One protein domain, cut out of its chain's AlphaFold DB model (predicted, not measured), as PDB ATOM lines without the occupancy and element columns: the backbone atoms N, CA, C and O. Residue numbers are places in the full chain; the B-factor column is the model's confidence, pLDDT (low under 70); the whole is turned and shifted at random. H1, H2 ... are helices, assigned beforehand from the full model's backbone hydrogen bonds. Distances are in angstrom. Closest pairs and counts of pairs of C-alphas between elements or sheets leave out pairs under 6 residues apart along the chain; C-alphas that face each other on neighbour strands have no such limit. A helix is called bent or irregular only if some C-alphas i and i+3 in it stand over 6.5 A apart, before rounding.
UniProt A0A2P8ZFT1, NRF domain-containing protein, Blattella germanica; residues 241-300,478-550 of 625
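AT A GLANCE: This is residues 241 to 300 and 478 to 550 of the 625 residues of the protein "NRF domain-containing protein" of Blattella germanica (UniProt A0A2P8ZFT1). One long, gently bent helix, H5, makes the longest axis, and the kinked helix H4 crosses its arm H5a; on the other side of H4, H1 and H3 pack on each other, with the short H2 on H3. H4 is in the middle, while residues 508 to 518, of which 513 to 518 belong to H5, and residues 544 to 550, of which 544 to 549 belong to H5, stick out. The printed part has 133 residues with five named helices, H1 to H5 along the chain, and no named strand; the class is all helix, and the helix packing is mostly crossed, with 1 of the 4 pairs of helices that touch and have a tilt, H1 and H4, at a shallow tilt. The whole is compact, with a radius of gyration of the C-alphas of 16.3 A and spans of 54 by 42 by 26 A.

HOW THE PARTS SIT: H5, residues 513 to 549, is one helix by its hydrogen bonds but is bent, with C-alphas 537 and 540 6.9 A apart; its arms H5a, residues 513 to 537, and H5b, residues 540 to 549, stand at a shallow tilt of 28 degrees. H4, residues 480 to 504, touches H5a at a steep tilt of 63 degrees, opposite ways, the closest C-alphas being those of Ala 490 and Ala 531, 4.6 A apart. H4 has a kink of 74 degrees near residue 489. H1, residues 241 to 253, touches H4 with residues 244 to 248 alone, at a shallow tilt of 12 degrees, the same way; the closest C-alphas, of Tyr 245 and Leu 492, are 6.8 A apart. H1 is close to but not clearly touching H5b, the closest C-alphas, of Pro 243 and Phe 542, being 7.3 A apart. H3, residues 265 to 284, touches H1 at 37 degrees, only just a steep tilt, opposite ways, closest at the C-alphas of Ala 253 and Arg 273, 4.5 A. H3 touches H4 with residues 265 to 269 alone, closest at the C-alphas of Trp 265 and Gly 503, 4.3 A. H2, residues 255 to 258, touches H3, closest at the C-alphas of Tyr 257 and Met 269, 5.4 A. H3 and H5a are apart. Every O i to N i+4 pair is within hydrogen-bond range in H1 and H5a; the figures are 11 of 16 in H3, 16 of 21 in H4 and 5 of 6 in H5b, and H2 is too short for such a pair.

IN THESE COORDINATES: H5a is 36.1 A from first to last C-alpha, beginning at C-alpha 513 (22.739, -35.332, -0.201), and H5b is 14.5 A, ending at C-alpha 549 (72.726, -39.670, -10.808). H4 is 31.8 A and irregular, with C-alphas 485 and 488 7.2 A apart. H3 is 25.8 A and irregular, with C-alphas 278 and 281 8.3 A apart. H1 is 18.8 A, from C-alpha 241 (58.578, -36.251, -2.755), and H2 has four residues.

THE WHOLE: The two C-alphas farthest apart are those of Tyr 510 and Leu 550, 54.6 A. Residues 301 to 477 are cut out, and C-alphas 300 and 478 are 28.5 A apart across the cut. Of the links printed whole, H1 to H2 is tight, and H2 to H3 and H4 to H5 are short. Residues 285 to 300 hold no named element. The mean pLDDT of the printed part is 88.6; residues 509, 546 to 547 and 549 to 550 are under 70.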
ATOM      1  N   LEU A 241      59.753 -36.998  -3.224       81.44
ATOM      2  CA  LEU A 241      58.578 -36.251  -2.755       81.44
ATOM      3  C   LEU A 241      58.677 -34.740  -3.030       81.44
ATOM      4  O   LEU A 241      57.679 -34.089  -3.337       81.44
ATOM      5  N   THR A 242      59.874 -34.158  -2.934       87.75
ATOM      6  CA  THR A 242      60.026 -32.693  -2.952       87.75
ATOM      7  C   THR A 242      59.784 -32.041  -4.325       87.75
ATOM      8  O   THR A 242      59.197 -30.962  -4.327       87.75
ATOM      9  N   PRO A 243      60.136 -32.623  -5.492       90.38
ATOM     10  CA  PRO A 243      59.868 -32.003  -6.798       90.38
ATOM     11  C   PRO A 243      58.383 -31.709  -7.102       90.38
ATOM     12  O   PRO A 243      58.074 -30.545  -7.375       90.38
ATOM     13  N   PRO A 244      57.429 -32.666  -7.014       91.44
ATOM     14  CA  PRO A 244      56.010 -32.353  -7.210       91.44
ATOM     15  C   PRO A 244      55.467 -31.424  -6.113       91.44
ATOM     16  O   PRO A 244      54.624 -30.572  -6.395       91.44
ATOM     17  N   TYR A 245      55.972 -31.518  -4.879       92.88
ATOM     18  CA  TYR A 245      55.585 -30.621  -3.786       92.88
ATOM     19  C   TYR A 245      56.016 -29.168  -4.053       92.88
ATOM     20  O   TYR A 245      55.197 -28.255  -3.954       92.88
ATOM     21  N   ALA A 246      57.262 -28.952  -4.484       93.25
ATOM     22  CA  ALA A 246      57.795 -27.647  -4.871       93.25
ATOM     23  C   ALA A 246      57.049 -27.045  -6.070       93.25
ATOM     24  O   ALA A 246      56.733 -25.855  -6.056       93.25
ATOM     25  N   PHE A 247      56.698 -27.864  -7.071       93.50
ATOM     26  CA  PHE A 247      55.857 -27.424  -8.187       93.50
ATOM     27  C   PHE A 247      54.477 -26.943  -7.715       93.50
ATOM     28  O   PHE A 247      54.023 -25.878  -8.134       93.50
ATOM     29  N   VAL A 248      53.818 -27.679  -6.812       94.00
ATOM     30  CA  VAL A 248      52.510 -27.265  -6.289       94.00
ATOM     31  C   VAL A 248      52.624 -25.986  -5.446       94.00
ATOM     32  O   VAL A 248      51.802 -25.090  -5.616       94.00
ATOM     33  N   ILE A 249      53.666 -25.825  -4.622       94.19
ATOM     34  CA  ILE A 249      53.921 -24.566  -3.889       94.19
ATOM     35  C   ILE A 249      54.085 -23.385  -4.865       94.19
ATOM     36  O   ILE A 249      53.464 -22.337  -4.676       94.19
ATOM     37  N   PHE A 250      54.865 -23.558  -5.938       94.12
ATOM     38  CA  PHE A 250      55.020 -22.550  -6.993       94.12
ATOM     39  C   PHE A 250      53.683 -22.216  -7.676       94.12
ATOM     40  O   PHE A 250      53.373 -21.041  -7.881       94.12
ATOM     41  N   PHE A 251      52.865 -23.228  -7.981       93.81
ATOM     42  CA  PHE A 251      51.538 -23.060  -8.576       93.81
ATOM     43  C   PHE A 251      50.601 -22.239  -7.672       93.81
ATOM     44  O   PHE A 251      49.965 -21.304  -8.159       93.81
ATOM     45  N   TYR A 252      50.568 -22.523  -6.364       92.06
ATOM     46  CA  TYR A 252      49.820 -21.742  -5.366       92.06
ATOM     47  C   TYR A 252      50.307 -20.286  -5.266       92.06
ATOM     48  O   TYR A 252      49.494 -19.366  -5.200       92.06
ATOM     49  N   ALA A 253      51.625 -20.065  -5.273       93.12
ATOM     50  CA  ALA A 253      52.224 -18.733  -5.150       93.12
ATOM     51  C   ALA A 253      52.087 -17.860  -6.416       93.12
ATOM     52  O   ALA A 253      52.261 -16.642  -6.339       93.12
ATOM     53  N   THR A 254      51.799 -18.456  -7.581       92.50
ATOM     54  CA  THR A 254      51.790 -17.754  -8.876       92.50
ATOM     55  C   THR A 254      50.512 -18.005  -9.682       92.50
ATOM     56  O   THR A 254      49.596 -17.185  -9.668       92.50
ATOM     57  N   LEU A 255      50.441 -19.125 -10.404       91.06
ATOM     58  CA  LEU A 255      49.459 -19.368 -11.458       91.06
ATOM     59  C   LEU A 255      48.023 -19.498 -10.932       91.06
ATOM     60  O   LEU A 255      47.100 -18.995 -11.570       91.06
ATOM     61  N   MET A 256      47.827 -20.118  -9.763       89.62
ATOM     62  CA  MET A 256      46.505 -20.438  -9.206       89.62
ATOM     63  C   MET A 256      45.579 -19.218  -9.096       89.62
ATOM     64  O   MET A 256      44.396 -19.320  -9.411       89.62
ATOM     65  N   TYR A 257      46.119 -18.050  -8.732       90.00
ATOM     66  CA  TYR A 257      45.359 -16.802  -8.603       90.00
ATOM     67  C   TYR A 257      44.772 -16.294  -9.936       90.00
ATOM     68  O   TYR A 257      43.768 -15.584  -9.931       90.00
ATOM     69  N   HIS A 258      45.354 -16.674 -11.077       90.00
ATOM     70  CA  HIS A 258      44.977 -16.173 -12.405       90.00
ATOM     71  C   HIS A 258      44.029 -17.097 -13.195       90.00
ATOM     72  O   HIS A 258      43.578 -16.718 -14.274       90.00
ATOM     73  N   LEU A 259      43.706 -18.294 -12.689       87.88
ATOM     74  CA  LEU A 259      42.949 -19.322 -13.429       87.88
ATOM     75  C   LEU A 259      41.412 -19.202 -13.358       87.88
ATOM     76  O   LEU A 259      40.703 -20.064 -13.885       87.88
ATOM     77  N   GLY A 260      40.862 -18.181 -12.699       85.50
ATOM     78  CA  GLY A 260      39.417 -18.075 -12.485       85.50
ATOM     79  C   GLY A 260      38.966 -16.745 -11.885       85.50
ATOM     80  O   GLY A 260      39.748 -15.810 -11.732       85.50
ATOM     81  N   SER A 261      37.665 -16.646 -11.600       83.25
ATOM     82  CA  SER A 261      37.050 -15.463 -10.986       83.25
ATOM     83  C   SER A 261      35.691 -15.769 -10.342       83.25
ATOM     84  O   SER A 261      34.833 -16.447 -10.921       83.25
ATOM     85  N   GLY A 262      35.473 -15.202  -9.157       81.06
ATOM     86  CA  GLY A 262      34.256 -15.329  -8.357       81.06
ATOM     87  C   GLY A 262      34.302 -14.420  -7.119       81.06
ATOM     88  O   GLY A 262      35.360 -13.863  -6.816       81.06
ATOM     89  N   PRO A 263      33.186 -14.245  -6.392       75.50
ATOM     90  CA  PRO A 263      33.110 -13.358  -5.225       75.50
ATOM     91  C   PRO A 263      34.070 -13.771  -4.097       75.50
ATOM     92  O   PRO A 263      34.694 -12.916  -3.473       75.50
ATOM     93  N   ASN A 264      34.258 -15.078  -3.890       76.25
ATOM     94  CA  ASN A 264      35.178 -15.629  -2.891       76.25
ATOM     95  C   ASN A 264      36.620 -15.788  -3.412       76.25
ATOM     96  O   ASN A 264      37.483 -16.292  -2.697       76.25
ATOM     97  N   TRP A 265      36.908 -15.397  -4.658       82.56
ATOM     98  CA  TRP A 265      38.191 -15.699  -5.297       82.56
ATOM     99  C   TRP A 265      39.371 -15.039  -4.580       82.56
ATOM    100  O   TRP A 265      40.372 -15.695  -4.311       82.56
ATOM    101  N   ASN A 266      39.237 -13.772  -4.183       82.31
ATOM    102  CA  ASN A 266      40.325 -13.047  -3.521       82.31
ATOM    103  C   ASN A 266      40.539 -13.505  -2.070       82.31
ATOM    104  O   ASN A 266      41.682 -13.577  -1.626       82.31
ATOM    105  N   SER A 267      39.475 -13.865  -1.342       81.19
ATOM    106  CA  SER A 267      39.597 -14.390   0.026       81.19
ATOM    107  C   SER A 267      40.177 -15.806   0.057       81.19
ATOM    108  O   SER A 267      40.934 -16.126   0.967       81.19
ATOM    109  N   GLN A 268      39.885 -16.638  -0.949       85.38
ATOM    110  CA  GLN A 268      40.414 -18.001  -1.037       85.38
ATOM    111  C   GLN A 268      41.793 -18.054  -1.717       85.38
ATOM    112  O   GLN A 268      42.748 -18.555  -1.124       85.38
ATOM    113  N   MET A 269      41.939 -17.531  -2.940       87.75
ATOM    114  CA  MET A 269      43.207 -17.587  -3.684       87.75
ATOM    115  C   MET A 269      44.229 -16.576  -3.168       87.75
ATOM    116  O   MET A 269      45.396 -16.922  -3.029       87.75
ATOM    117  N   GLY A 270      43.809 -15.334  -2.900       85.44
ATOM    118  CA  GLY A 270      44.715 -14.238  -2.536       85.44
ATOM    119  C   GLY A 270      45.469 -14.521  -1.239       85.44
ATOM    120  O   GLY A 270      46.696 -14.503  -1.232       85.44
ATOM    121  N   LEU A 271      44.746 -14.907  -0.180       86.94
ATOM    122  CA  LEU A 271      45.363 -15.272   1.100       86.94
ATOM    123  C   LEU A 271      46.305 -16.481   0.969       86.94
ATOM    124  O   LEU A 271      47.425 -16.428   1.466       86.94
ATOM    125  N   ASN A 272      45.904 -17.546   0.260       88.94
ATOM    126  CA  ASN A 272      46.776 -18.712   0.060       88.94
ATOM    127  C   ASN A 272      48.028 -18.371  -0.770       88.94
ATOM    128  O   ASN A 272      49.115 -18.851  -0.446       88.94
ATOM    129  N   ARG A 273      47.902 -17.518  -1.798       92.38
ATOM    130  CA  ARG A 273      49.030 -16.977  -2.571       92.38
ATOM    131  C   ARG A 273      49.997 -16.227  -1.659       92.38
ATOM    132  O   ARG A 273      51.183 -16.544  -1.655       92.38
ATOM    133  N   ASP A 274      49.502 -15.268  -0.881       92.75
ATOM    134  CA  ASP A 274      50.342 -14.403  -0.047       92.75
ATOM    135  C   ASP A 274      51.035 -15.202   1.070       92.75
ATOM    136  O   ASP A 274      52.242 -15.069   1.264       92.75
ATOM    137  N   TYR A 275      50.324 -16.132   1.719       93.12
ATOM    138  CA  TYR A 275      50.908 -17.060   2.697       93.12
ATOM    139  C   TYR A 275      51.989 -17.963   2.085       93.12
ATOM    140  O   TYR A 275      52.984 -18.258   2.749       93.12
ATOM    141  N   CYS A 276      51.843 -18.377   0.822       93.56
ATOM    142  CA  CYS A 276      52.882 -19.120   0.112       93.56
ATOM    143  C   CYS A 276      54.069 -18.248  -0.313       93.56
ATOM    144  O   CYS A 276      55.204 -18.698  -0.180       93.56
ATOM    145  N   ILE A 277      53.859 -16.997  -0.729       93.88
ATOM    146  CA  ILE A 277      54.957 -16.057  -1.010       93.88
ATOM    147  C   ILE A 277      55.764 -15.762   0.270       93.88
ATOM    148  O   ILE A 277      56.992 -15.751   0.220       93.88
ATOM    149  N   GLU A 278      55.105 -15.601   1.424       93.44
ATOM    150  CA  GLU A 278      55.770 -15.405   2.723       93.44
ATOM    151  C   GLU A 278      56.487 -16.675   3.240       93.44
ATOM    152  O   GLU A 278      57.593 -16.584   3.780       93.44
ATOM    153  N   ASN A 279      55.879 -17.866   3.104       93.69
ATOM    154  CA  ASN A 279      56.270 -19.055   3.880       93.69
ATOM    155  C   ASN A 279      56.644 -20.316   3.071       93.69
ATOM    156  O   ASN A 279      56.868 -21.354   3.690       93.69
ATOM    157  N   TRP A 280      56.773 -20.275   1.735       93.31
ATOM    158  CA  TRP A 280      57.138 -21.442   0.891       93.31
ATOM    159  C   TRP A 280      58.333 -22.266   1.408       93.31
ATOM    160  O   TRP A 280      58.359 -23.492   1.289       93.31
ATOM    161  N   TRP A 281      59.323 -21.604   2.005       92.38
ATOM    162  CA  TRP A 281      60.534 -22.229   2.533       92.38
ATOM    163  C   TRP A 281      60.261 -23.116   3.762       92.38
ATOM    164  O   TRP A 281      60.935 -24.131   3.936       92.38
ATOM    165  N   THR A 282      59.250 -22.803   4.587       92.44
ATOM    166  CA  THR A 282      58.882 -23.636   5.752       92.44
ATOM    167  C   THR A 282      58.265 -24.964   5.314       92.44
ATOM    168  O   THR A 282      58.481 -25.986   5.968       92.44
ATOM    169  N   ASN A 283      57.560 -24.957   4.179       91.62
ATOM    170  CA  ASN A 283      56.987 -26.139   3.545       91.62
ATOM    171  C   ASN A 283      58.078 -27.065   2.987       91.62
ATOM    172  O   ASN A 283      58.044 -28.262   3.267       91.62
ATOM    173  N   LEU A 284      59.065 -26.525   2.257       90.69
ATOM    174  CA  LEU A 284      60.183 -27.310   1.705       90.69
ATOM    175  C   LEU A 284      61.131 -27.865   2.777       90.69
ATOM    176  O   LEU A 284      61.748 -28.905   2.567       90.69
ATOM    177  N   LEU A 285      61.232 -27.199   3.932       90.50
ATOM    178  CA  LEU A 285      61.953 -27.705   5.103       90.50
ATOM    179  C   LEU A 285      61.098 -28.618   6.002       90.50
ATOM    180  O   LEU A 285      61.604 -29.103   7.009       90.50
ATOM    181  N   TYR A 286      59.829 -28.877   5.653       91.00
ATOM    182  CA  TYR A 286      58.909 -29.736   6.411       91.00
ATOM    183  C   TYR A 286      58.733 -29.282   7.885       91.00
ATOM    184  O   TYR A 286      58.653 -30.107   8.794       91.00
ATOM    185  N   ILE A 287      58.680 -27.962   8.134       93.31
ATOM    186  CA  ILE A 287      58.553 -27.319   9.471       93.31
ATOM    187  C   ILE A 287      57.391 -26.309   9.578       93.31
ATOM    188  O   ILE A 287      57.207 -25.651  10.608       93.31
ATOM    189  N   ASN A 288      56.564 -26.217   8.539       92.31
ATOM    190  CA  ASN A 288      55.345 -25.403   8.447       92.31
ATOM    191  C   ASN A 288      54.272 -25.720   9.515       92.31
ATOM    192  O   ASN A 288      53.384 -24.911   9.772       92.31
ATOM    193  N   ASN A 289      54.367 -26.863  10.201       93.31
ATOM    194  CA  ASN A 289      53.531 -27.204  11.359       93.31
ATOM    195  C   ASN A 289      54.059 -26.664  12.712       93.31
ATOM    196  O   ASN A 289      53.417 -26.866  13.749       93.31
ATOM    197  N   TYR A 290      55.204 -25.973  12.720       91.38
ATOM    198  CA  TYR A 290      55.748 -25.263  13.884       91.38
ATOM    199  C   TYR A 290      55.909 -23.760  13.650       91.38
ATOM    200  O   TYR A 290      55.573 -22.982  14.545       91.38
ATOM    201  N   ILE A 291      56.393 -23.358  12.472       90.44
ATOM    202  CA  ILE A 291      56.622 -21.955  12.099       90.44
ATOM    203  C   ILE A 291      55.377 -21.396  11.401       90.44
ATOM    204  O   ILE A 291      54.834 -22.041  10.513       90.44
ATOM    205  N   ASN A 292      54.945 -20.191  11.792       86.06
ATOM    206  CA  ASN A 292      53.901 -19.396  11.124       86.06
ATOM    207  C   ASN A 292      52.601 -20.159  10.791       86.06
ATOM    208  O   ASN A 292      51.984 -19.923   9.758       86.06
ATOM    209  N   ILE A 293      52.157 -21.045  11.692       86.69
ATOM    210  CA  ILE A 293      51.001 -21.948  11.501       86.69
ATOM    211  C   ILE A 293      49.722 -21.194  11.095       86.69
ATOM    212  O   ILE A 293      48.945 -21.691  10.288       86.69
ATOM    213  N   ASP A 294      49.524 -19.980  11.619       84.94
ATOM    214  CA  ASP A 294      48.370 -19.115  11.320       84.94
ATOM    215  C   ASP A 294      48.382 -18.537   9.886       84.94
ATOM    216  O   ASP A 294      47.394 -17.953   9.446       84.94
ATOM    217  N   ARG A 295      49.505 -18.678   9.168       88.25
ATOM    218  CA  ARG A 295      49.751 -18.256   7.777       88.25
ATOM    219  C   ARG A 295      50.476 -19.352   6.981       88.25
ATOM    220  O   ARG A 295      51.345 -19.073   6.154       88.25
ATOM    221  N   MET A 296      50.176 -20.617   7.269       89.75
ATOM    222  CA  MET A 296      50.818 -21.748   6.603       89.75
ATOM    223  C   MET A 296      50.474 -21.777   5.106       89.75
ATOM    224  O   MET A 296      49.308 -21.716   4.717       89.75
ATOM    225  N   CYS A 297      51.495 -21.931   4.262       91.00
ATOM    226  CA  CYS A 297      51.305 -22.216   2.844       91.00
ATOM    227  C   CYS A 297      50.658 -23.600   2.674       91.00
ATOM    228  O   CYS A 297      51.144 -24.573   3.249       91.00
ATOM    229  N   MET A 298      49.596 -23.704   1.866       90.62
ATOM    230  CA  MET A 298      48.867 -24.956   1.593       90.62
ATOM    231  C   MET A 298      48.438 -25.708   2.872       90.62
ATOM    232  O   MET A 298      49.120 -26.626   3.332       90.62
ATOM    233  N   ASN A 299      47.276 -25.363   3.438       88.06
ATOM    234  CA  ASN A 299      46.792 -25.887   4.729       88.06
ATOM    235  C   ASN A 299      46.672 -27.424   4.858       88.06
ATOM    236  O   ASN A 299      46.533 -27.925   5.972       88.06
ATOM    237  N   GLN A 300      46.737 -28.197   3.770       91.00
ATOM    238  CA  GLN A 300      46.826 -29.662   3.815       91.00
ATOM    239  C   GLN A 300      48.211 -30.182   4.267       91.00
ATOM    240  O   GLN A 300      48.328 -31.291   4.778       91.00
ATOM    241  N   LYS A 478      43.550 -55.379  -8.636       93.06
ATOM    242  CA  LYS A 478      44.498 -54.707  -9.551       93.06
ATOM    243  C   LYS A 478      44.116 -53.267  -9.933       93.06
ATOM    244  O   LYS A 478      45.007 -52.482 -10.245       93.06
ATOM    245  N   LEU A 479      42.831 -52.898  -9.869       90.81
ATOM    246  CA  LEU A 479      42.356 -51.525 -10.088       90.81
ATOM    247  C   LEU A 479      42.987 -50.510  -9.113       90.81
ATOM    248  O   LEU A 479      43.231 -49.366  -9.490       90.81
ATOM    249  N   PHE A 480      43.318 -50.923  -7.886       90.88
ATOM    250  CA  PHE A 480      43.951 -50.056  -6.893       90.88
ATOM    251  C   PHE A 480      45.461 -49.859  -7.110       90.88
ATOM    252  O   PHE A 480      46.052 -48.984  -6.483       90.88
ATOM    253  N   VAL A 481      46.114 -50.593  -8.019       88.75
ATOM    254  CA  VAL A 481      47.559 -50.441  -8.290       88.75
ATOM    255  C   VAL A 481      47.908 -49.083  -8.933       88.75
ATOM    256  O   VAL A 481      48.791 -48.407  -8.406       88.75
ATOM    257  N   PRO A 482      47.243 -48.609 -10.010       89.50
ATOM    258  CA  PRO A 482      47.495 -47.261 -10.531       89.50
ATOM    259  C   PRO A 482      47.020 -46.160  -9.569       89.50
ATOM    260  O   PRO A 482      47.726 -45.172  -9.381       89.50
ATOM    261  N   LEU A 483      45.868 -46.339  -8.912       90.25
ATOM    262  CA  LEU A 483      45.333 -45.349  -7.968       90.25
ATOM    263  C   LEU A 483      46.233 -45.185  -6.732       90.25
ATOM    264  O   LEU A 483      46.458 -44.058  -6.297       90.25
ATOM    265  N   SER A 484      46.780 -46.280  -6.189       90.06
ATOM    266  CA  SER A 484      47.672 -46.233  -5.020       90.06
ATOM    267  C   SER A 484      48.949 -45.441  -5.311       90.06
ATOM    268  O   SER A 484      49.320 -44.588  -4.507       90.06
ATOM    269  N   ARG A 485      49.549 -45.626  -6.496       87.75
ATOM    270  CA  ARG A 485      50.710 -44.843  -6.962       87.75
ATOM    271  C   ARG A 485      50.407 -43.347  -7.082       87.75
ATOM    272  O   ARG A 485      51.241 -42.540  -6.700       87.75
ATOM    273  N   LEU A 486      49.211 -42.968  -7.536       92.19
ATOM    274  CA  LEU A 486      48.824 -41.555  -7.659       92.19
ATOM    275  C   LEU A 486      48.401 -40.888  -6.335       92.19
ATOM    276  O   LEU A 486      48.199 -39.672  -6.326       92.19
ATOM    277  N   THR A 487      48.263 -41.624  -5.222       92.94
ATOM    278  CA  THR A 487      47.743 -41.046  -3.964       92.94
ATOM    279  C   THR A 487      48.554 -39.871  -3.432       92.94
ATOM    280  O   THR A 487      47.952 -38.939  -2.903       92.94
ATOM    281  N   TYR A 488      49.880 -39.863  -3.589       91.75
ATOM    282  CA  TYR A 488      50.708 -38.756  -3.107       91.75
ATOM    283  C   TYR A 488      50.453 -37.461  -3.891       91.75
ATOM    284  O   TYR A 488      50.116 -36.431  -3.302       91.75
ATOM    285  N   CYS A 489      50.503 -37.518  -5.225       93.50
ATOM    286  CA  CYS A 489      50.173 -36.370  -6.069       93.50
ATOM    287  C   CYS A 489      48.710 -35.917  -5.885       93.50
ATOM    288  O   CYS A 489      48.457 -34.713  -5.837       93.50
ATOM    289  N   ALA A 490      47.763 -36.843  -5.684       95.00
ATOM    290  CA  ALA A 490      46.371 -36.516  -5.358       95.00
ATOM    291  C   ALA A 490      46.246 -35.819  -3.992       95.00
ATOM    292  O   ALA A 490      45.514 -34.837  -3.854       95.00
ATOM    293  N   TYR A 491      47.008 -36.261  -2.988       94.19
ATOM    294  CA  TYR A 491      47.054 -35.612  -1.682       94.19
ATOM    295  C   TYR A 491      47.606 -34.183  -1.763       94.19
ATOM    296  O   TYR A 491      47.071 -33.286  -1.113       94.19
ATOM    297  N   LEU A 492      48.610 -33.924  -2.604       93.12
ATOM    298  CA  LEU A 492      49.088 -32.560  -2.840       93.12
ATOM    299  C   LEU A 492      48.026 -31.688  -3.536       93.12
ATOM    300  O   LEU A 492      47.795 -30.555  -3.104       93.12
ATOM    301  N   CYS A 493      47.378 -32.200  -4.590       93.75
ATOM    302  CA  CYS A 493      46.600 -31.378  -5.523       93.75
ATOM    303  C   CYS A 493      45.087 -31.285  -5.254       93.75
ATOM    304  O   CYS A 493      44.471 -30.333  -5.726       93.75
ATOM    305  N   HIS A 494      44.468 -32.192  -4.485       95.12
ATOM    306  CA  HIS A 494      43.008 -32.173  -4.256       95.12
ATOM    307  C   HIS A 494      42.500 -30.837  -3.689       95.12
ATOM    308  O   HIS A 494      41.434 -30.346  -4.062       95.12
ATOM    309  N   TYR A 495      43.298 -30.203  -2.828       93.25
ATOM    310  CA  TYR A 495      42.969 -28.919  -2.215       93.25
ATOM    311  C   TYR A 495      42.984 -27.753  -3.224       93.25
ATOM    312  O   TYR A 495      42.348 -26.734  -2.969       93.25
ATOM    313  N   ILE A 496      43.631 -27.903  -4.390       93.38
ATOM    314  CA  ILE A 496      43.512 -26.960  -5.515       93.38
ATOM    315  C   ILE A 496      42.093 -27.020  -6.076       93.38
ATOM    316  O   ILE A 496      41.456 -25.984  -6.236       93.38
ATOM    317  N   VAL A 497      41.588 -28.231  -6.343       94.44
ATOM    318  CA  VAL A 497      40.255 -28.458  -6.926       94.44
ATOM    319  C   VAL A 497      39.164 -27.953  -5.976       94.44
ATOM    320  O   VAL A 497      38.281 -27.204  -6.393       94.44
ATOM    321  N   LEU A 498      39.281 -28.275  -4.682       92.81
ATOM    322  CA  LEU A 498      38.365 -27.795  -3.643       92.81
ATOM    323  C   LEU A 498      38.361 -26.262  -3.545       92.81
ATOM    324  O   LEU A 498      37.295 -25.648  -3.597       92.81
ATOM    325  N   LEU A 499      39.536 -25.628  -3.444       91.06
ATOM    326  CA  LEU A 499      39.631 -24.168  -3.359       91.06
ATOM    327  C   LEU A 499      39.151 -23.480  -4.646       91.06
ATOM    328  O   LEU A 499      38.475 -22.457  -4.554       91.06
ATOM    329  N   TYR A 500      39.446 -24.032  -5.829       91.81
ATOM    330  CA  TYR A 500      38.970 -23.506  -7.112       91.81
ATOM    331  C   TYR A 500      37.440 -23.496  -7.171       91.81
ATOM    332  O   TYR A 500      36.838 -22.474  -7.507       91.81
ATOM    333  N   ASN A 501      36.805 -24.607  -6.787       90.00
ATOM    334  CA  ASN A 501      35.350 -24.714  -6.740       90.00
ATOM    335  C   ASN A 501      34.761 -23.708  -5.736       90.00
ATOM    336  O   ASN A 501      33.953 -22.873  -6.132       90.00
ATOM    337  N   ILE A 502      35.247 -23.668  -4.487       87.75
ATOM    338  CA  ILE A 502      34.776 -22.724  -3.447       87.75
ATOM    339  C   ILE A 502      34.978 -21.248  -3.854       87.75
ATOM    340  O   ILE A 502      34.119 -20.402  -3.596       87.75
ATOM    341  N   GLY A 503      36.102 -20.924  -4.498       86.12
ATOM    342  CA  GLY A 503      36.430 -19.573  -4.960       86.12
ATOM    343  C   GLY A 503      35.609 -19.110  -6.168       86.12
ATOM    344  O   GLY A 503      35.398 -17.906  -6.335       86.12
ATOM    345  N   SER A 504      35.138 -20.044  -7.001       86.25
ATOM    346  CA  SER A 504      34.368 -19.766  -8.223       86.25
ATOM    347  C   SER A 504      32.845 -19.830  -8.046       86.25
ATOM    348  O   SER A 504      32.127 -19.421  -8.959       86.25
ATOM    349  N   VAL A 505      32.332 -20.242  -6.875       82.38
ATOM    350  CA  VAL A 505      30.896 -20.171  -6.534       82.38
ATOM    351  C   VAL A 505      30.362 -18.744  -6.704       82.38
ATOM    352  O   VAL A 505      30.784 -17.829  -6.000       82.38
ATOM    353  N   ARG A 506      29.397 -18.551  -7.614       79.00
ATOM    354  CA  ARG A 506      28.729 -17.252  -7.874       79.00
ATOM    355  C   ARG A 506      27.325 -17.137  -7.275       79.00
ATOM    356  O   ARG A 506      26.809 -16.032  -7.159       79.00
ATOM    357  N   THR A 507      26.723 -18.258  -6.890       73.25
ATOM    358  CA  THR A 507      25.376 -18.359  -6.310       73.25
ATOM    359  C   THR A 507      25.389 -19.398  -5.189       73.25
ATOM    360  O   THR A 507      26.042 -20.426  -5.368       73.25
ATOM    361  N   PRO A 508      24.689 -19.189  -4.059       71.38
ATOM    362  CA  PRO A 508      24.609 -20.197  -3.004       71.38
ATOM    363  C   PRO A 508      23.979 -21.490  -3.543       71.38
ATOM    364  O   PRO A 508      22.945 -21.448  -4.208       71.38
ATOM    365  N   GLY A 509      24.618 -22.630  -3.271       68.75
ATOM    366  CA  GLY A 509      24.087 -23.952  -3.610       68.75
ATOM    367  C   GLY A 509      23.036 -24.424  -2.602       68.75
ATOM    368  O   GLY A 509      23.027 -23.995  -1.447       68.75
ATOM    369  N   TYR A 510      22.162 -25.336  -3.030       75.50
ATOM    370  CA  TYR A 510      21.188 -25.978  -2.147       75.50
ATOM    371  C   TYR A 510      21.814 -27.196  -1.462       75.50
ATOM    372  O   TYR A 510      22.176 -28.169  -2.128       75.50
ATOM    373  N   LEU A 511      21.902 -27.164  -0.128       81.12
ATOM    374  CA  LEU A 511      22.383 -28.298   0.656       81.12
ATOM    375  C   LEU A 511      21.436 -29.493   0.474       81.12
ATOM    376  O   LEU A 511      20.275 -29.448   0.872       81.12
ATOM    377  N   SER A 512      21.937 -30.552  -0.155       87.38
ATOM    378  CA  SER A 512      21.220 -31.810  -0.365       87.38
ATOM    379  C   SER A 512      22.215 -32.948  -0.571       87.38
ATOM    380  O   SER A 512      23.277 -32.742  -1.162       87.38
ATOM    381  N   ASP A 513      21.861 -34.154  -0.130       91.25
ATOM    382  CA  ASP A 513      22.739 -35.332  -0.201       91.25
ATOM    383  C   ASP A 513      23.207 -35.616  -1.636       91.25
ATOM    384  O   ASP A 513      24.371 -35.936  -1.872       91.25
ATOM    385  N   TYR A 514      22.318 -35.411  -2.615       89.94
ATOM    386  CA  TYR A 514      22.638 -35.517  -4.037       89.94
ATOM    387  C   TYR A 514      23.731 -34.525  -4.467       89.94
ATOM    388  O   TYR A 514      24.673 -34.923  -5.150       89.94
ATOM    389  N   HIS A 515      23.642 -33.255  -4.049       86.56
ATOM    390  CA  HIS A 515      24.648 -32.238  -4.370       86.56
ATOM    391  C   HIS A 515      26.000 -32.582  -3.733       86.56
ATOM    392  O   HIS A 515      27.018 -32.545  -4.417       86.56
ATOM    393  N   ILE A 516      25.999 -33.017  -2.467       89.56
ATOM    394  CA  ILE A 516      27.209 -33.415  -1.731       89.56
ATOM    395  C   ILE A 516      27.900 -34.607  -2.413       89.56
ATOM    396  O   ILE A 516      29.112 -34.577  -2.628       89.56
ATOM    397  N   VAL A 517      27.148 -35.648  -2.790       93.81
ATOM    398  CA  VAL A 517      27.696 -36.826  -3.486       93.81
ATOM    399  C   VAL A 517      28.205 -36.458  -4.882       93.81
ATOM    400  O   VAL A 517      29.298 -36.880  -5.261       93.81
ATOM    401  N   HIS A 518      27.467 -35.632  -5.628       91.00
ATOM    402  CA  HIS A 518      27.870 -35.153  -6.951       91.00
ATOM    403  C   HIS A 518      29.162 -34.319  -6.894       91.00
ATOM    404  O   HIS A 518      30.107 -34.587  -7.638       91.00
ATOM    405  N   GLU A 519      29.246 -33.351  -5.976       89.88
ATOM    406  CA  GLU A 519      30.458 -32.558  -5.750       89.88
ATOM    407  C   GLU A 519      31.624 -33.430  -5.287       89.88
ATOM    408  O   GLU A 519      32.731 -33.267  -5.798       89.88
ATOM    409  N   PHE A 520      31.411 -34.378  -4.371       93.69
ATOM    410  CA  PHE A 520      32.457 -35.310  -3.953       93.69
ATOM    411  C   PHE A 520      33.004 -36.111  -5.143       93.69
ATOM    412  O   PHE A 520      34.218 -36.148  -5.344       93.69
ATOM    413  N   SER A 521      32.134 -36.699  -5.970       95.00
ATOM    414  CA  SER A 521      32.548 -37.461  -7.154       95.00
ATOM    415  C   SER A 521      33.286 -36.597  -8.182       95.00
ATOM    416  O   SER A 521      34.328 -37.019  -8.686       95.00
ATOM    417  N   GLY A 522      32.811 -35.376  -8.448       94.88
ATOM    418  CA  GLY A 522      33.488 -34.427  -9.336       94.88
ATOM    419  C   GLY A 522      34.875 -34.030  -8.821       94.88
ATOM    420  O   GLY A 522      35.866 -34.167  -9.539       94.88
ATOM    421  N   ASN A 523      34.970 -33.615  -7.552       94.88
ATOM    422  CA  ASN A 523      36.240 -33.268  -6.909       94.88
ATOM    423  C   ASN A 523      37.217 -34.456  -6.899       94.88
ATOM    424  O   ASN A 523      38.400 -34.269  -7.182       94.88
ATOM    425  N   PHE A 524      36.744 -35.675  -6.621       95.00
ATOM    426  CA  PHE A 524      37.561 -36.892  -6.603       95.00
ATOM    427  C   PHE A 524      38.171 -37.194  -7.979       95.00
ATOM    428  O   PHE A 524      39.390 -37.337  -8.095       95.00
ATOM    429  N   VAL A 525      37.350 -37.234  -9.037       95.62
ATOM    430  CA  VAL A 525      37.813 -37.528 -10.405       95.62
ATOM    431  C   VAL A 525      38.785 -36.455 -10.904       95.62
ATOM    432  O   VAL A 525      39.851 -36.792 -11.420       95.62
ATOM    433  N   LEU A 526      38.474 -35.172 -10.692       95.88
ATOM    434  CA  LEU A 526      39.357 -34.063 -11.072       95.88
ATOM    435  C   LEU A 526      40.687 -34.085 -10.300       95.88
ATOM    436  O   LEU A 526      41.735 -33.826 -10.890       95.88
ATOM    437  N   SER A 527      40.670 -34.454  -9.014       96.50
ATOM    438  CA  SER A 527      41.890 -34.584  -8.205       96.50
ATOM    439  C   SER A 527      42.802 -35.691  -8.732       96.50
ATOM    440  O   SER A 527      43.997 -35.465  -8.895       96.50
ATOM    441  N   PHE A 528      42.264 -36.871  -9.067       95.50
ATOM    442  CA  PHE A 528      43.072 -37.956  -9.639       95.50
ATOM    443  C   PHE A 528      43.547 -37.665 -11.073       95.50
ATOM    444  O   PHE A 528      44.670 -38.034 -11.422       95.50
ATOM    445  N   ALA A 529      42.759 -36.951 -11.883       96.06
ATOM    446  CA  ALA A 529      43.193 -36.490 -13.203       96.06
ATOM    447  C   ALA A 529      44.371 -35.499 -13.105       96.06
ATOM    448  O   ALA A 529      45.377 -35.659 -13.796       96.06
ATOM    449  N   LEU A 530      44.292 -34.519 -12.196       95.19
ATOM    450  CA  LEU A 530      45.379 -33.570 -11.938       95.19
ATOM    451  C   LEU A 530      46.608 -34.257 -11.316       95.19
ATOM    452  O   LEU A 530      47.741 -33.951 -11.688       95.19
ATOM    453  N   ALA A 531      46.402 -35.229 -10.423       96.38
ATOM    454  CA  ALA A 531      47.469 -36.045  -9.847       96.38
ATOM    455  C   ALA A 531      48.262 -36.811 -10.911       96.38
ATOM    456  O   ALA A 531      49.488 -36.850 -10.842       96.38
ATOM    457  N   MET A 532      47.580 -37.383 -11.909       95.12
ATOM    458  CA  MET A 532      48.219 -38.077 -13.028       95.12
ATOM    459  C   MET A 532      49.143 -37.143 -13.821       95.12
ATOM    460  O   MET A 532      50.276 -37.515 -14.115       95.12
ATOM    461  N   VAL A 533      48.697 -35.914 -14.112       95.06
ATOM    462  CA  VAL A 533      49.510 -34.907 -14.817       95.06
ATOM    463  C   VAL A 533      50.746 -34.518 -13.999       95.06
ATOM    464  O   VAL A 533      51.853 -34.510 -14.535       95.06
ATOM    465  N   ILE A 534      50.588 -34.249 -12.698       93.50
ATOM    466  CA  ILE A 534      51.705 -33.871 -11.813       93.50
ATOM    467  C   ILE A 534      52.697 -35.035 -11.646       93.50
ATOM    468  O   ILE A 534      53.907 -34.819 -11.715       93.50
ATOM    469  N   SER A 535      52.209 -36.268 -11.493       92.81
ATOM    470  CA  SER A 535      53.049 -37.462 -11.340       92.81
ATOM    471  C   SER A 535      53.882 -37.742 -12.601       92.81
ATOM    472  O   SER A 535      55.095 -37.944 -12.517       92.81
ATOM    473  N   LEU A 536      53.268 -37.650 -13.788       91.69
ATOM    474  CA  LEU A 536      53.963 -37.799 -15.073       91.69
ATOM    475  C   LEU A 536      54.992 -36.686 -15.335       91.69
ATOM    476  O   LEU A 536      56.027 -36.957 -15.940       91.69
ATOM    477  N   ALA A 537      54.731 -35.455 -14.881       91.00
ATOM    478  CA  ALA A 537      55.603 -34.305 -15.123       91.00
ATOM    479  C   ALA A 537      56.745 -34.139 -14.098       91.00
ATOM    480  O   ALA A 537      57.816 -33.661 -14.467       91.00
ATOM    481  N   PHE A 538      56.544 -34.522 -12.830       89.75
ATOM    482  CA  PHE A 538      57.481 -34.207 -11.735       89.75
ATOM    483  C   PHE A 538      57.878 -35.393 -10.852       89.75
ATOM    484  O   PHE A 538      58.983 -35.395 -10.325       89.75
ATOM    485  N   GLU A 539      57.035 -36.410 -10.681       86.69
ATOM    486  CA  GLU A 539      57.359 -37.555  -9.816       86.69
ATOM    487  C   GLU A 539      58.190 -38.596 -10.586       86.69
ATOM    488  O   GLU A 539      59.312 -38.938 -10.209       86.69
ATOM    489  N   ILE A 540      57.675 -39.053 -11.731       86.19
ATOM    490  CA  ILE A 540      58.293 -40.102 -12.553       86.19
ATOM    491  C   ILE A 540      59.636 -39.666 -13.177       86.19
ATOM    492  O   ILE A 540      60.584 -40.455 -13.112       86.19
ATOM    493  N   PRO A 541      59.796 -38.444 -13.731       86.12
ATOM    494  CA  PRO A 541      61.081 -38.012 -14.284       86.12
ATOM    495  C   PRO A 541      62.185 -37.917 -13.224       86.12
ATOM    496  O   PRO A 541      63.306 -38.355 -13.475       86.12
ATOM    497  N   PHE A 542      61.871 -37.425 -12.020       82.06
ATOM    498  CA  PHE A 542      62.852 -37.287 -10.939       82.06
ATOM    499  C   PHE A 542      63.206 -38.640 -10.298       82.06
ATOM    500  O   PHE A 542      64.382 -38.891 -10.046       82.06
ATOM    501  N   MET A 543      62.249 -39.572 -10.159       74.81
ATOM    502  CA  MET A 543      62.549 -40.969  -9.788       74.81
ATOM    503  C   MET A 543      63.490 -41.670 -10.780       74.81
ATOM    504  O   MET A 543      64.270 -42.539 -10.389       74.81
ATOM    505  N   ASN A 544      63.415 -41.335 -12.071       79.19
ATOM    506  CA  ASN A 544      64.324 -41.884 -13.078       79.19
ATOM    507  C   ASN A 544      65.678 -41.159 -13.091       79.19
ATOM    508  O   ASN A 544      66.699 -41.801 -13.332       79.19
ATOM    509  N   LEU A 545      65.708 -39.861 -12.775       76.88
ATOM    510  CA  LEU A 545      66.939 -39.085 -12.631       76.88
ATOM    511  C   LEU A 545      67.785 -39.559 -11.433       76.88
ATOM    512  O   LEU A 545      68.999 -39.690 -11.577       76.88
ATOM    513  N   ASP A 546      67.167 -39.905 -10.297       66.81
ATOM    514  CA  ASP A 546      67.851 -40.498  -9.129       66.81
ATOM    515  C   ASP A 546      68.612 -41.783  -9.511       66.81
ATOM    516  O   ASP A 546      69.814 -41.904  -9.274       66.81
ATOM    517  N   LYS A 547      67.949 -42.685 -10.251       66.50
ATOM    518  CA  LYS A 547      68.514 -43.944 -10.788       66.50
ATOM    519  C   LYS A 547      69.630 -43.765 -11.828       66.50
ATOM    520  O   LYS A 547      70.211 -44.763 -12.268       66.50
ATOM    521  N   ILE A 548      69.892 -42.534 -12.264       72.88
ATOM    522  CA  ILE A 548      70.979 -42.171 -13.179       72.88
ATOM    523  C   ILE A 548      72.098 -41.473 -12.394       72.88
ATOM    524  O   ILE A 548      73.251 -41.877 -12.513       72.88
ATOM    525  N   LEU A 549      71.762 -40.480 -11.562       65.81
ATOM    526  CA  LEU A 549      72.726 -39.670 -10.808       65.81
ATOM    527  C   LEU A 549      73.349 -40.398  -9.609       65.81
ATOM    528  O   LEU A 549      74.532 -40.205  -9.344       65.81
ATOM    529  N   LEU A 550      72.591 -41.236  -8.895       61.62
ATOM    530  CA  LEU A 550      73.085 -41.977  -7.725       61.62
ATOM    531  C   LEU A 550      73.681 -43.351  -8.071       61.62
ATOM    532  O   LEU A 550      73.940 -44.145  -7.170       61.62
TER     533      LEU A 550